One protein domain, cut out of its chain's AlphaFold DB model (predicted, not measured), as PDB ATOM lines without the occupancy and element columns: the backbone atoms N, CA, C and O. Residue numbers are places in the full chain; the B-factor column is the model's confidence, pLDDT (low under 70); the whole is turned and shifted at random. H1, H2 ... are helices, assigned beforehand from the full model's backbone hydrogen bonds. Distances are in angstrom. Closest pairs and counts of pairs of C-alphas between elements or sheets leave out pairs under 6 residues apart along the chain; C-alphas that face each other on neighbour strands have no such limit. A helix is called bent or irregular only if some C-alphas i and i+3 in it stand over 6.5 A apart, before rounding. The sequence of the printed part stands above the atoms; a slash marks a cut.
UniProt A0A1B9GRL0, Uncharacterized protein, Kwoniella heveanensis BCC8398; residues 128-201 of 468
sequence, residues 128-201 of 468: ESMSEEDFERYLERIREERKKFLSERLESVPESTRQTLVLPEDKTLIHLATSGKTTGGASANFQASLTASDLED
ATOM      1  N   GLU A 128     189.000 122.370 119.248       81.06
ATOM      2  CA  GLU A 128     189.192 121.931 117.863       81.06
ATOM      3  C   GLU A 128     188.503 120.592 117.569       81.06
ATOM      4  O   GLU A 128     188.236 120.263 116.414       81.06
ATOM      5  N   SER A 129     188.212 119.807 118.611       77.25
ATOM      6  CA  SER A 129     187.552 118.505 118.484       77.25
ATOM      7  C   SER A 129     186.035 118.525 118.645       77.25
ATOM      8  O   SER A 129     185.396 117.502 118.388       77.25
ATOM      9  N   MET A 130     185.460 119.640 119.097       84.81
ATOM     10  CA  MET A 130     184.022 119.730 119.330       84.81
ATOM     11  C   MET A 130     183.253 119.762 118.011       84.81
ATOM     12  O   MET A 130     183.701 120.338 117.019       84.81
ATOM     13  N   SER A 131     182.057 119.169 118.010       90.38
ATOM     14  CA  SER A 131     181.083 119.467 116.963       90.38
ATOM     15  C   SER A 131     180.638 120.931 117.071       90.38
ATOM     16  O   SER A 131     180.755 121.542 118.133       90.38
ATOM     17  N   GLU A 132     180.115 121.501 115.987       93.00
ATOM     18  CA  GLU A 132     179.614 122.882 115.988       93.00
ATOM     19  C   GLU A 132     178.507 123.079 117.041       93.00
ATOM     20  O   GLU A 132     178.547 124.037 117.809       93.00
ATOM     21  N   GLU A 133     177.602 122.104 117.179       95.38
ATOM     22  CA  GLU A 133     176.541 122.112 118.197       95.38
ATOM     23  C   GLU A 133     177.099 122.056 119.629       95.38
ATOM     24  O   GLU A 133     176.644 122.778 120.520       95.38
ATOM     25  N   ASP A 134     178.101 121.207 119.877       89.25
ATOM     26  CA  ASP A 134     178.737 121.112 121.194       89.25
ATOM     27  C   ASP A 134     179.535 122.374 121.527       89.25
ATOM     28  O   ASP A 134     179.585 122.792 122.688       89.25
ATOM     29  N   PHE A 135     180.133 122.995 120.511       94.38
ATOM     30  CA  PHE A 135     180.845 124.254 120.641       94.38
ATOM     31  C   PHE A 135     179.893 125.405 120.983       94.38
ATOM     32  O   PHE A 135     180.188 126.182 121.890       94.38
ATOM     33  N   GLU A 136     178.724 125.492 120.346       96.06
ATOM     34  CA  GLU A 136     177.702 126.486 120.698       96.06
ATOM     35  C   GLU A 136     177.219 126.317 122.142       96.06
ATOM     36  O   GLU A 136     177.243 127.280 122.912       96.06
ATOM     37  N   ARG A 137     176.896 125.084 122.558       95.00
ATOM     38  CA  ARG A 137     176.534 124.780 123.957       95.00
ATOM     39  C   ARG A 137     177.653 125.146 124.929       95.00
ATOM     40  O   ARG A 137     177.406 125.631 126.033       95.00
ATOM     41  N   TYR A 138     178.904 124.912 124.535       91.69
ATOM     42  CA  TYR A 138     180.065 125.302 125.324       91.69
ATOM     43  C   TYR A 138     180.185 126.829 125.451       91.69
ATOM     44  O   TYR A 138     180.443 127.330 126.547       91.69
ATOM     45  N   LEU A 139     179.939 127.583 124.377       94.44
ATOM     46  CA  LEU A 139     179.939 129.045 124.405       94.44
ATOM     47  C   LEU A 139     178.802 129.619 125.251       94.44
ATOM     48  O   LEU A 139     179.032 130.575 125.992       94.44
ATOM     49  N   GLU A 140     177.594 129.067 125.155       95.88
ATOM     50  CA  GLU A 140     176.463 129.459 126.002       95.88
ATOM     51  C   GLU A 140     176.811 129.295 127.476       95.88
ATOM     52  O   GLU A 140     176.682 130.240 128.256       95.88
ATOM     53  N   ARG A 141     177.407 128.158 127.826       92.56
ATOM     54  CA  ARG A 141     177.876 127.912 129.181       92.56
ATOM     55  C   ARG A 141     178.943 128.913 129.640       92.56
ATOM     56  O   ARG A 141     178.853 129.448 130.743       92.56
ATOM     57  N   ILE A 142     179.928 129.236 128.797       92.62
ATOM     58  CA  ILE A 142     180.915 130.285 129.119       92.62
ATOM     59  C   ILE A 142     180.224 131.640 129.341       92.62
ATOM     60  O   ILE A 142     180.621 132.404 130.224       92.62
ATOM     61  N   ARG A 143     179.195 131.967 128.548       94.00
ATOM     62  CA  ARG A 143     178.443 133.225 128.690       94.00
ATOM     63  C   ARG A 143     177.694 133.286 130.020       94.00
ATOM     64  O   ARG A 143     177.678 134.356 130.630       94.00
ATOM     65  N   GLU A 144     177.128 132.175 130.480       95.31
ATOM     66  CA  GLU A 144     176.472 132.073 131.790       95.31
ATOM     67  C   GLU A 144     177.467 132.272 132.939       95.31
ATOM     68  O   GLU A 144     177.216 133.045 133.869       95.31
ATOM     69  N   GLU A 145     178.643 131.652 132.844       95.00
ATOM     70  CA  GLU A 145     179.667 131.727 133.887       95.00
ATOM     71  C   GLU A 145     180.499 133.026 133.849       95.00
ATOM     72  O   GLU A 145     181.248 133.327 134.780       95.00
ATOM     73  N   ARG A 146     180.299 133.884 132.838       93.94
ATOM     74  CA  ARG A 146     180.991 135.180 132.689       93.94
ATOM     75  C   ARG A 146     180.877 136.076 133.923       93.94
ATOM     76  O   ARG A 146     181.812 136.812 134.236       93.94
ATOM     77  N   LYS A 147     179.732 136.049 134.614       94.88
ATOM     78  CA  LYS A 147     179.519 136.846 135.833       94.88
ATOM     79  C   LYS A 147     180.383 136.347 136.994       94.88
ATOM     80  O   LYS A 147     180.941 137.178 137.702       94.88
ATOM     81  N   LYS A 148     180.529 135.023 137.135       95.00
ATOM     82  CA  LYS A 148     181.403 134.398 138.140       95.00
ATOM     83  C   LYS A 148     182.867 134.734 137.868       95.00
ATOM     84  O   LYS A 148     183.575 135.185 138.758       95.00
ATOM     85  N   PHE A 149     183.283 134.644 136.604       95.38
ATOM     86  CA  PHE A 149     184.629 135.056 136.207       95.38
ATOM     87  C   PHE A 149     184.908 136.528 136.539       95.38
ATOM     88  O   PHE A 149     185.986 136.873 137.014       95.38
ATOM     89  N   LEU A 150     183.934 137.414 136.305       95.38
ATOM     90  CA  LEU A 150     184.061 138.832 136.637       95.38
ATOM     91  C   LEU A 150     184.232 139.047 138.149       95.38
ATOM     92  O   LEU A 150     185.108 139.820 138.535       95.38
ATOM     93  N   SER A 151     183.453 138.365 138.998       95.31
ATOM     94  CA  SER A 151     183.598 138.478 140.457       95.31
ATOM     95  C   SER A 151     184.942 137.941 140.946       95.31
ATOM     96  O   SER A 151     185.653 138.665 141.636       95.31
ATOM     97  N   GLU A 152     185.360 136.754 140.498       93.81
ATOM     98  CA  GLU A 152     186.671 136.170 140.838       93.81
ATOM     99  C   GLU A 152     187.834 137.073 140.397       93.81
ATOM    100  O   GLU A 152     188.873 137.180 141.057       93.81
ATOM    101  N   ARG A 153     187.679 137.769 139.266       93.31
ATOM    102  CA  ARG A 153     188.692 138.715 138.786       93.31
ATOM    103  C   ARG A 153     188.738 139.977 139.618       93.31
ATOM    104  O   ARG A 153     189.827 140.394 139.998       93.31
ATOM    105  N   LEU A 154     187.591 140.552 139.955       94.31
ATOM    106  CA  LEU A 154     187.556 141.672 140.890       94.31
ATOM    107  C   LEU A 154     188.177 141.278 142.238       94.31
ATOM    108  O   LEU A 154     188.922 142.076 142.796       94.31
ATOM    109  N   GLU A 155     187.966 140.044 142.699       94.06
ATOM    110  CA  GLU A 155     188.529 139.481 143.935       94.06
ATOM    111  C   GLU A 155     190.011 139.075 143.868       94.06
ATOM    112  O   GLU A 155     190.649 138.941 144.911       94.06
ATOM    113  N   SER A 156     190.597 138.920 142.682       92.19
ATOM    114  CA  SER A 156     192.040 138.658 142.530       92.19
ATOM    115  C   SER A 156     192.856 139.923 142.261       92.19
ATOM    116  O   SER A 156     194.070 139.932 142.449       92.19
ATOM    117  N   VAL A 157     192.204 141.018 141.862       92.75
ATOM    118  CA  VAL A 157     192.853 142.321 141.670       92.75
ATOM    119  C   VAL A 157     193.272 142.911 143.032       92.75
ATOM    120  O   VAL A 157     192.464 142.864 143.967       92.75
ATOM    121  N   PRO A 158     194.484 143.497 143.167       94.88
ATOM    122  CA  PRO A 158     194.945 144.124 144.410       94.88
ATOM    123  C   PRO A 158     193.993 145.210 144.925       94.88
ATOM    124  O   PRO A 158     193.406 145.954 144.135       94.88
ATOM    125  N   GLU A 159     193.883 145.360 146.246       95.00
ATOM    126  CA  GLU A 159     192.967 146.327 146.877       95.00
ATOM    127  C   GLU A 159     193.201 147.771 146.416       95.00
ATOM    128  O   GLU A 159     192.240 148.488 146.137       95.00
ATOM    129  N   SER A 160     194.463 148.171 146.229       94.44
ATOM    130  CA  SER A 160     194.829 149.489 145.686       94.44
ATOM    131  C   SER A 160     194.185 149.746 144.326       94.44
ATOM    132  O   SER A 160     193.698 150.836 144.041       94.44
ATOM    133  N   THR A 161     194.124 148.714 143.487       91.75
ATOM    134  CA  THR A 161     193.530 148.801 142.158       91.75
ATOM    135  C   THR A 161     192.008 148.759 142.238       91.75
ATOM    136  O   THR A 161     191.356 149.462 141.471       91.75
ATOM    137  N   ARG A 162     191.415 148.025 143.189       93.75
ATOM    138  CA  ARG A 162     189.958 148.054 143.416       93.75
ATOM    139  C   ARG A 162     189.459 149.432 143.825       93.75
ATOM    140  O   ARG A 162     188.408 149.840 143.348       93.75
ATOM    141  N   GLN A 163     190.218 150.154 144.650       94.00
ATOM    142  CA  GLN A 163     189.867 151.517 145.066       94.00
ATOM    143  C   GLN A 163     189.812 152.492 143.882       94.00
ATOM    144  O   GLN A 163     189.012 153.421 143.898       94.00
ATOM    145  N   THR A 164     190.601 152.257 142.825       92.94
ATOM    146  CA  THR A 164     190.537 153.069 141.594       92.94
ATOM    147  C   THR A 164     189.304 152.787 140.730       92.94
ATOM    148  O   THR A 164     188.954 153.620 139.902       92.94
ATOM    149  N   LEU A 165     188.626 151.646 140.916       92.38
ATOM    150  CA  LEU A 165     187.442 151.237 140.148       92.38
ATOM    151  C   LEU A 165     186.162 151.784 140.809       92.38
ATOM    152  O   LEU A 165     185.340 151.029 141.342       92.38
ATOM    153  N   VAL A 166     186.026 153.111 140.832       93.00
ATOM    154  CA  VAL A 166     184.906 153.797 141.500       93.00
ATOM    155  C   VAL A 166     183.625 153.676 140.677       93.00
ATOM    156  O   VAL A 166     182.551 153.436 141.237       93.00
ATOM    157  N   LEU A 167     183.726 153.808 139.353       95.25
ATOM    158  CA  LEU A 167     182.562 153.800 138.478       95.25
ATOM    159  C   LEU A 167     182.090 152.361 138.211       95.25
ATOM    160  O   LEU A 167     182.899 151.431 138.136       95.25
ATOM    161  N   PRO A 168     180.774 152.142 138.033       92.12
ATOM    162  CA  PRO A 168     180.255 150.826 137.660       92.12
ATOM    163  C   PRO A 168     180.790 150.357 136.297       92.12
ATOM    164  O   PRO A 168     180.931 149.155 136.077       92.12
ATOM    165  N   GLU A 169     181.140 151.290 135.409       92.31
ATOM    166  CA  GLU A 169     181.712 151.020 134.083       92.31
ATOM    167  C   GLU A 169     183.126 150.420 134.164       92.31
ATOM    168  O   GLU A 169     183.481 149.541 133.372       92.31
ATOM    169  N   ASP A 170     183.898 150.801 135.186       92.44
ATOM    170  CA  ASP A 170     185.264 150.315 135.400       92.44
ATOM    171  C   ASP A 170     185.287 148.858 135.885       92.44
ATOM    172  O   ASP A 170     186.259 148.127 135.688       92.44
ATOM    173  N   LYS A 171     184.187 148.397 136.492       93.81
ATOM    174  CA  LYS A 171     184.028 147.020 136.992       93.81
ATOM    175  C   LYS A 171     183.677 146.021 135.889       93.81
ATOM    176  O   LYS A 171     183.405 144.857 136.173       93.81
ATOM    177  N   THR A 172     183.667 146.451 134.629       95.00
ATOM    178  CA  THR A 172     183.388 145.576 133.490       95.00
ATOM    179  C   THR A 172     184.628 144.781 133.071       95.00
ATOM    180  O   THR A 172     185.758 145.262 133.113       95.00
ATOM    181  N   LEU A 173     184.418 143.551 132.589       92.44
ATOM    182  CA  LEU A 173     185.499 142.705 132.054       92.44
ATOM    183  C   LEU A 173     186.276 143.373 130.913       92.44
ATOM    184  O   LEU A 173     187.473 143.145 130.777       92.44
ATOM    185  N   ILE A 174     185.595 144.188 130.100       93.88
ATOM    186  CA  ILE A 174     186.219 144.913 128.990       93.88
ATOM    187  C   ILE A 174     187.223 145.918 129.549       93.88
ATOM    188  O   ILE A 174     188.373 145.891 129.129       93.88
ATOM    189  N   HIS A 175     186.829 146.720 130.544       94.56
ATOM    190  CA  HIS A 175     187.725 147.683 131.178       94.56
ATOM    191  C   HIS A 175     188.929 147.000 131.841       94.56
ATOM    192  O   HIS A 175     190.067 147.444 131.677       94.56
ATOM    193  N   LEU A 176     188.713 145.886 132.551       92.69
ATOM    194  CA  LEU A 176     189.802 145.113 133.160       92.69
ATOM    195  C   LEU A 176     190.788 144.571 132.111       92.69
ATOM    196  O   LEU A 176     191.996 144.593 132.342       92.69
ATOM    197  N   ALA A 177     190.286 144.127 130.955       91.88
ATOM    198  CA  ALA A 177     191.118 143.647 129.858       91.88
ATOM    199  C   ALA A 177     191.886 144.786 129.170       91.88
ATOM    200  O   ALA A 177     193.097 144.687 128.984       91.88
ATOM    201  N   THR A 178     191.218 145.897 128.844       93.19
ATOM    202  CA  THR A 178     191.844 147.044 128.162       93.19
ATOM    203  C   THR A 178     192.843 147.782 129.043       93.19
ATOM    204  O   THR A 178     193.818 148.325 128.536       93.19
ATOM    205  N   SER A 179     192.632 147.792 130.361       91.50
ATOM    206  CA  SER A 179     193.567 148.386 131.327       91.50
ATOM    207  C   SER A 179     194.767 147.487 131.652       91.50
ATOM    208  O   SER A 179     195.604 147.873 132.466       91.50
ATOM    209  N   GLY A 180     194.857 146.290 131.057       90.81
ATOM    210  CA  GLY A 180     195.934 145.334 131.327       90.81
ATOM    211  C   GLY A 180     195.887 144.732 132.736       90.81
ATOM    212  O   GLY A 180     196.863 144.139 133.186       90.81
ATOM    213  N   LYS A 181     194.759 144.878 133.445       89.12
ATOM    214  CA  LYS A 181     194.558 144.335 134.797       89.12
ATOM    215  C   LYS A 181     194.243 142.835 134.777       89.12
ATOM    216  O   LYS A 181     194.327 142.178 135.812       89.12
ATOM    217  N   THR A 182     193.905 142.269 133.617       88.44
ATOM    218  CA  THR A 182     193.803 140.816 133.419       88.44
ATOM    219  C   THR A 182     195.147 140.237 132.986       88.44
ATOM    220  O   THR A 182     195.694 140.646 131.963       88.44
ATOM    221  N   THR A 183     195.661 139.243 133.711       85.88
ATOM    222  CA  THR A 183     196.845 138.491 133.273       85.88
ATOM    223  C   THR A 183     196.535 137.701 131.998       85.88
ATOM    224  O   THR A 183     195.420 137.215 131.825       85.88
ATOM    225  N   GLY A 184     197.509 137.533 131.098       83.44
ATOM    226  CA  GLY A 184     197.293 136.803 129.835       83.44
ATOM    227  C   GLY A 184     196.803 135.358 130.023       83.44
ATOM    228  O   GLY A 184     196.047 134.856 129.201       83.44
ATOM    229  N   GLY A 185     197.159 134.713 131.142       87.38
ATOM    230  CA  GLY A 185     196.684 133.370 131.509       87.38
ATOM    231  C   GLY A 185     195.334 133.337 132.235       87.38
ATOM    232  O   GLY A 185     194.862 132.266 132.607       87.38
ATOM    233  N   ALA A 186     194.698 134.487 132.471       88.81
ATOM    234  CA  ALA A 186     193.494 134.577 133.289       88.81
ATOM    235  C   ALA A 186     192.304 133.790 132.722       88.81
ATOM    236  O   ALA A 186     191.564 133.161 133.482       88.81
ATOM    237  N   SER A 187     192.109 133.855 131.407       88.44
ATOM    238  CA  SER A 187     191.045 133.143 130.697       88.44
ATOM    239  C   SER A 187     191.302 131.638 130.662       88.44
ATOM    240  O   SER A 187     190.387 130.873 130.944       88.44
ATOM    241  N   ALA A 188     192.541 131.223 130.386       88.00
ATOM    242  CA  ALA A 188     192.938 129.817 130.371       88.00
ATOM    243  C   ALA A 188     192.752 129.167 131.751       88.00
ATOM    244  O   ALA A 188     192.129 128.117 131.859       88.00
ATOM    245  N   ASN A 189     193.189 129.842 132.820       89.06
ATOM    246  CA  ASN A 189     193.011 129.351 134.190       89.06
ATOM    247  C   ASN A 189     191.533 129.216 134.574       89.06
ATOM    248  O   ASN A 189     191.172 128.272 135.266       89.06
ATOM    249  N   PHE A 190     190.681 130.141 134.121       90.94
ATOM    250  CA  PHE A 190     189.243 130.066 134.378       90.94
ATOM    251  C   PHE A 190     188.568 128.945 133.588       90.94
ATOM    252  O   PHE A 190     187.726 128.227 134.114       90.94
ATOM    253  N   GLN A 191     188.951 128.759 132.323       89.69
ATOM    254  CA  GLN A 191     188.485 127.606 131.561       89.69
ATOM    255  C   GLN A 191     188.905 126.308 132.247       89.69
ATOM    256  O   GLN A 191     188.079 125.404 132.338       89.69
ATOM    257  N   ALA A 192     190.121 126.261 132.799       88.12
ATOM    258  CA  ALA A 192     190.591 125.119 133.562       88.12
ATOM    259  C   ALA A 192     189.850 124.869 134.857       88.12
ATOM    260  O   ALA A 192     189.491 123.719 135.103       88.12
ATOM    261  N   SER A 193     189.558 125.904 135.642       89.69
ATOM    262  CA  SER A 193     188.748 125.754 136.849       89.69
ATOM    263  C   SER A 193     187.317 125.325 136.523       89.69
ATOM    264  O   SER A 193     186.772 124.469 137.213       89.69
ATOM    265  N   LEU A 194     186.727 125.849 135.443       90.44
ATOM    266  CA  LEU A 194     185.396 125.453 134.978       90.44
ATOM    267  C   LEU A 194     185.375 123.976 134.609       90.44
ATOM    268  O   LEU A 194     184.515 123.239 135.092       90.44
ATOM    269  N   THR A 195     186.342 123.517 133.808       89.00
ATOM    270  CA  THR A 195     186.474 122.083 133.568       89.00
ATOM    271  C   THR A 195     186.677 121.352 134.877       89.00
ATOM    272  O   THR A 195     185.846 120.503 135.143       89.00
ATOM    273  N   ALA A 196     187.670 121.684 135.710       87.56
ATOM    274  CA  ALA A 196     187.940 121.007 136.988       87.56
ATOM    275  C   ALA A 196     186.659 120.815 137.819       87.56
ATOM    276  O   ALA A 196     186.349 119.697 138.223       87.56
ATOM    277  N   SER A 197     185.844 121.865 137.941       89.19
ATOM    278  CA  SER A 197     184.559 121.807 138.643       89.19
ATOM    279  C   SER A 197     183.538 120.852 138.004       89.19
ATOM    280  O   SER A 197     182.816 120.169 138.722       89.19
ATOM    281  N   ASP A 198     183.511 120.723 136.669       88.50
ATOM    282  CA  ASP A 198     182.681 119.727 135.964       88.50
ATOM    283  C   ASP A 198     183.062 118.283 136.279       88.50
ATOM    284  O   ASP A 198     182.290 117.367 136.004       88.50
ATOM    285  N   LEU A 199     184.292 118.064 136.719       84.38
ATOM    286  CA  LEU A 199     184.880 116.736 136.869       84.38
ATOM    287  C   LEU A 199     184.832 116.300 138.325       84.38
ATOM    288  O   LEU A 199     184.675 115.117 138.606       84.38
ATOM    289  N   GLU A 200     184.924 117.268 139.234       87.69
ATOM    290  CA  GLU A 200     184.654 117.088 140.657       87.69
ATOM    291  C   GLU A 200     183.165 116.836 140.940       87.69
ATOM    292  O   GLU A 200     182.833 116.256 141.975       87.69
ATOM    293  N   ASP A 201     182.263 117.226 140.031       92.00
ATOM    294  CA  ASP A 201     180.833 116.957 140.171       92.00
ATOM    295  C   ASP A 201     180.561 115.434 140.167       92.00
ATOM    296  O   ASP A 201     180.791 114.765 139.154       92.00
TER     297      ASP A 201
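This is residues 128 to 201 of the 468 residues of an uncharacterized protein of Kwoniella heveanensis BCC8398 (UniProt A0A1B9GRL0). One long bent helix, H1, makes most of the length of a loose, elongated frame, in which H4 and the first arm H1a spread apart as a wide fork. Away from that fork, the short helix H2 follows H1b after a tight turn, and a loop folds back from it to the short helix H3, near the second arm H1b; residues 131 to 137 and 195 to 201 stick out. The printed part has 74 residues with four named helices, H1 to H4 in chain order, and no named strand; the class is all helix. It is loose, with a radius of gyration of the C-alphas of 14.3 A and spans of 42 by 24 by 19 A.

H1, residues 132 to 156, was assigned as one helix by its hydrogen bonds but is bent: C-alphas 144 and 147 are 7.0 A apart. Its arms, H1a at residues 132 to 144 and H1b at 147 to 156, stand at a steep tilt of 55 degrees. H2, residues 159 to 164, is close to H1b but not clearly touching; their closest C-alphas, Leu 154 and Arg 162, are 7.3 A apart. H3, residues 173 to 178, is likewise close to H1b but not clearly touching, with closest C-alphas Leu 150 and Leu 173 at 6.2 A. H4, residues 186 to 200, is close to H1b but not clearly touching, at a steep tilt of 64 degrees, opposite ways; the closest C-alphas, Phe 149 and Phe 190, are 7.0 A apart. H1a and H4 are only just apart, at 8.4 A. Every O i to N i+4 pair is within hydrogen-bond range in H1a, H1b, H3 and H4, and 1 of 2 in H2.

H1a begins at C-alpha 132, (179.614, 122.882, 115.988), and measures 18.5 A; H1b measures 14.3 A. H2 measures 8.9 A and H3 8.6 A. H4 measures 20.9 A and ends at C-alpha 200, (184.654, 117.088, 140.657).

The C-alphas farthest apart, Ser 131 and Ser 160, are 43.8 A apart. The printed part has no cut and no long link. No printed residue is under 70 in pLDDT.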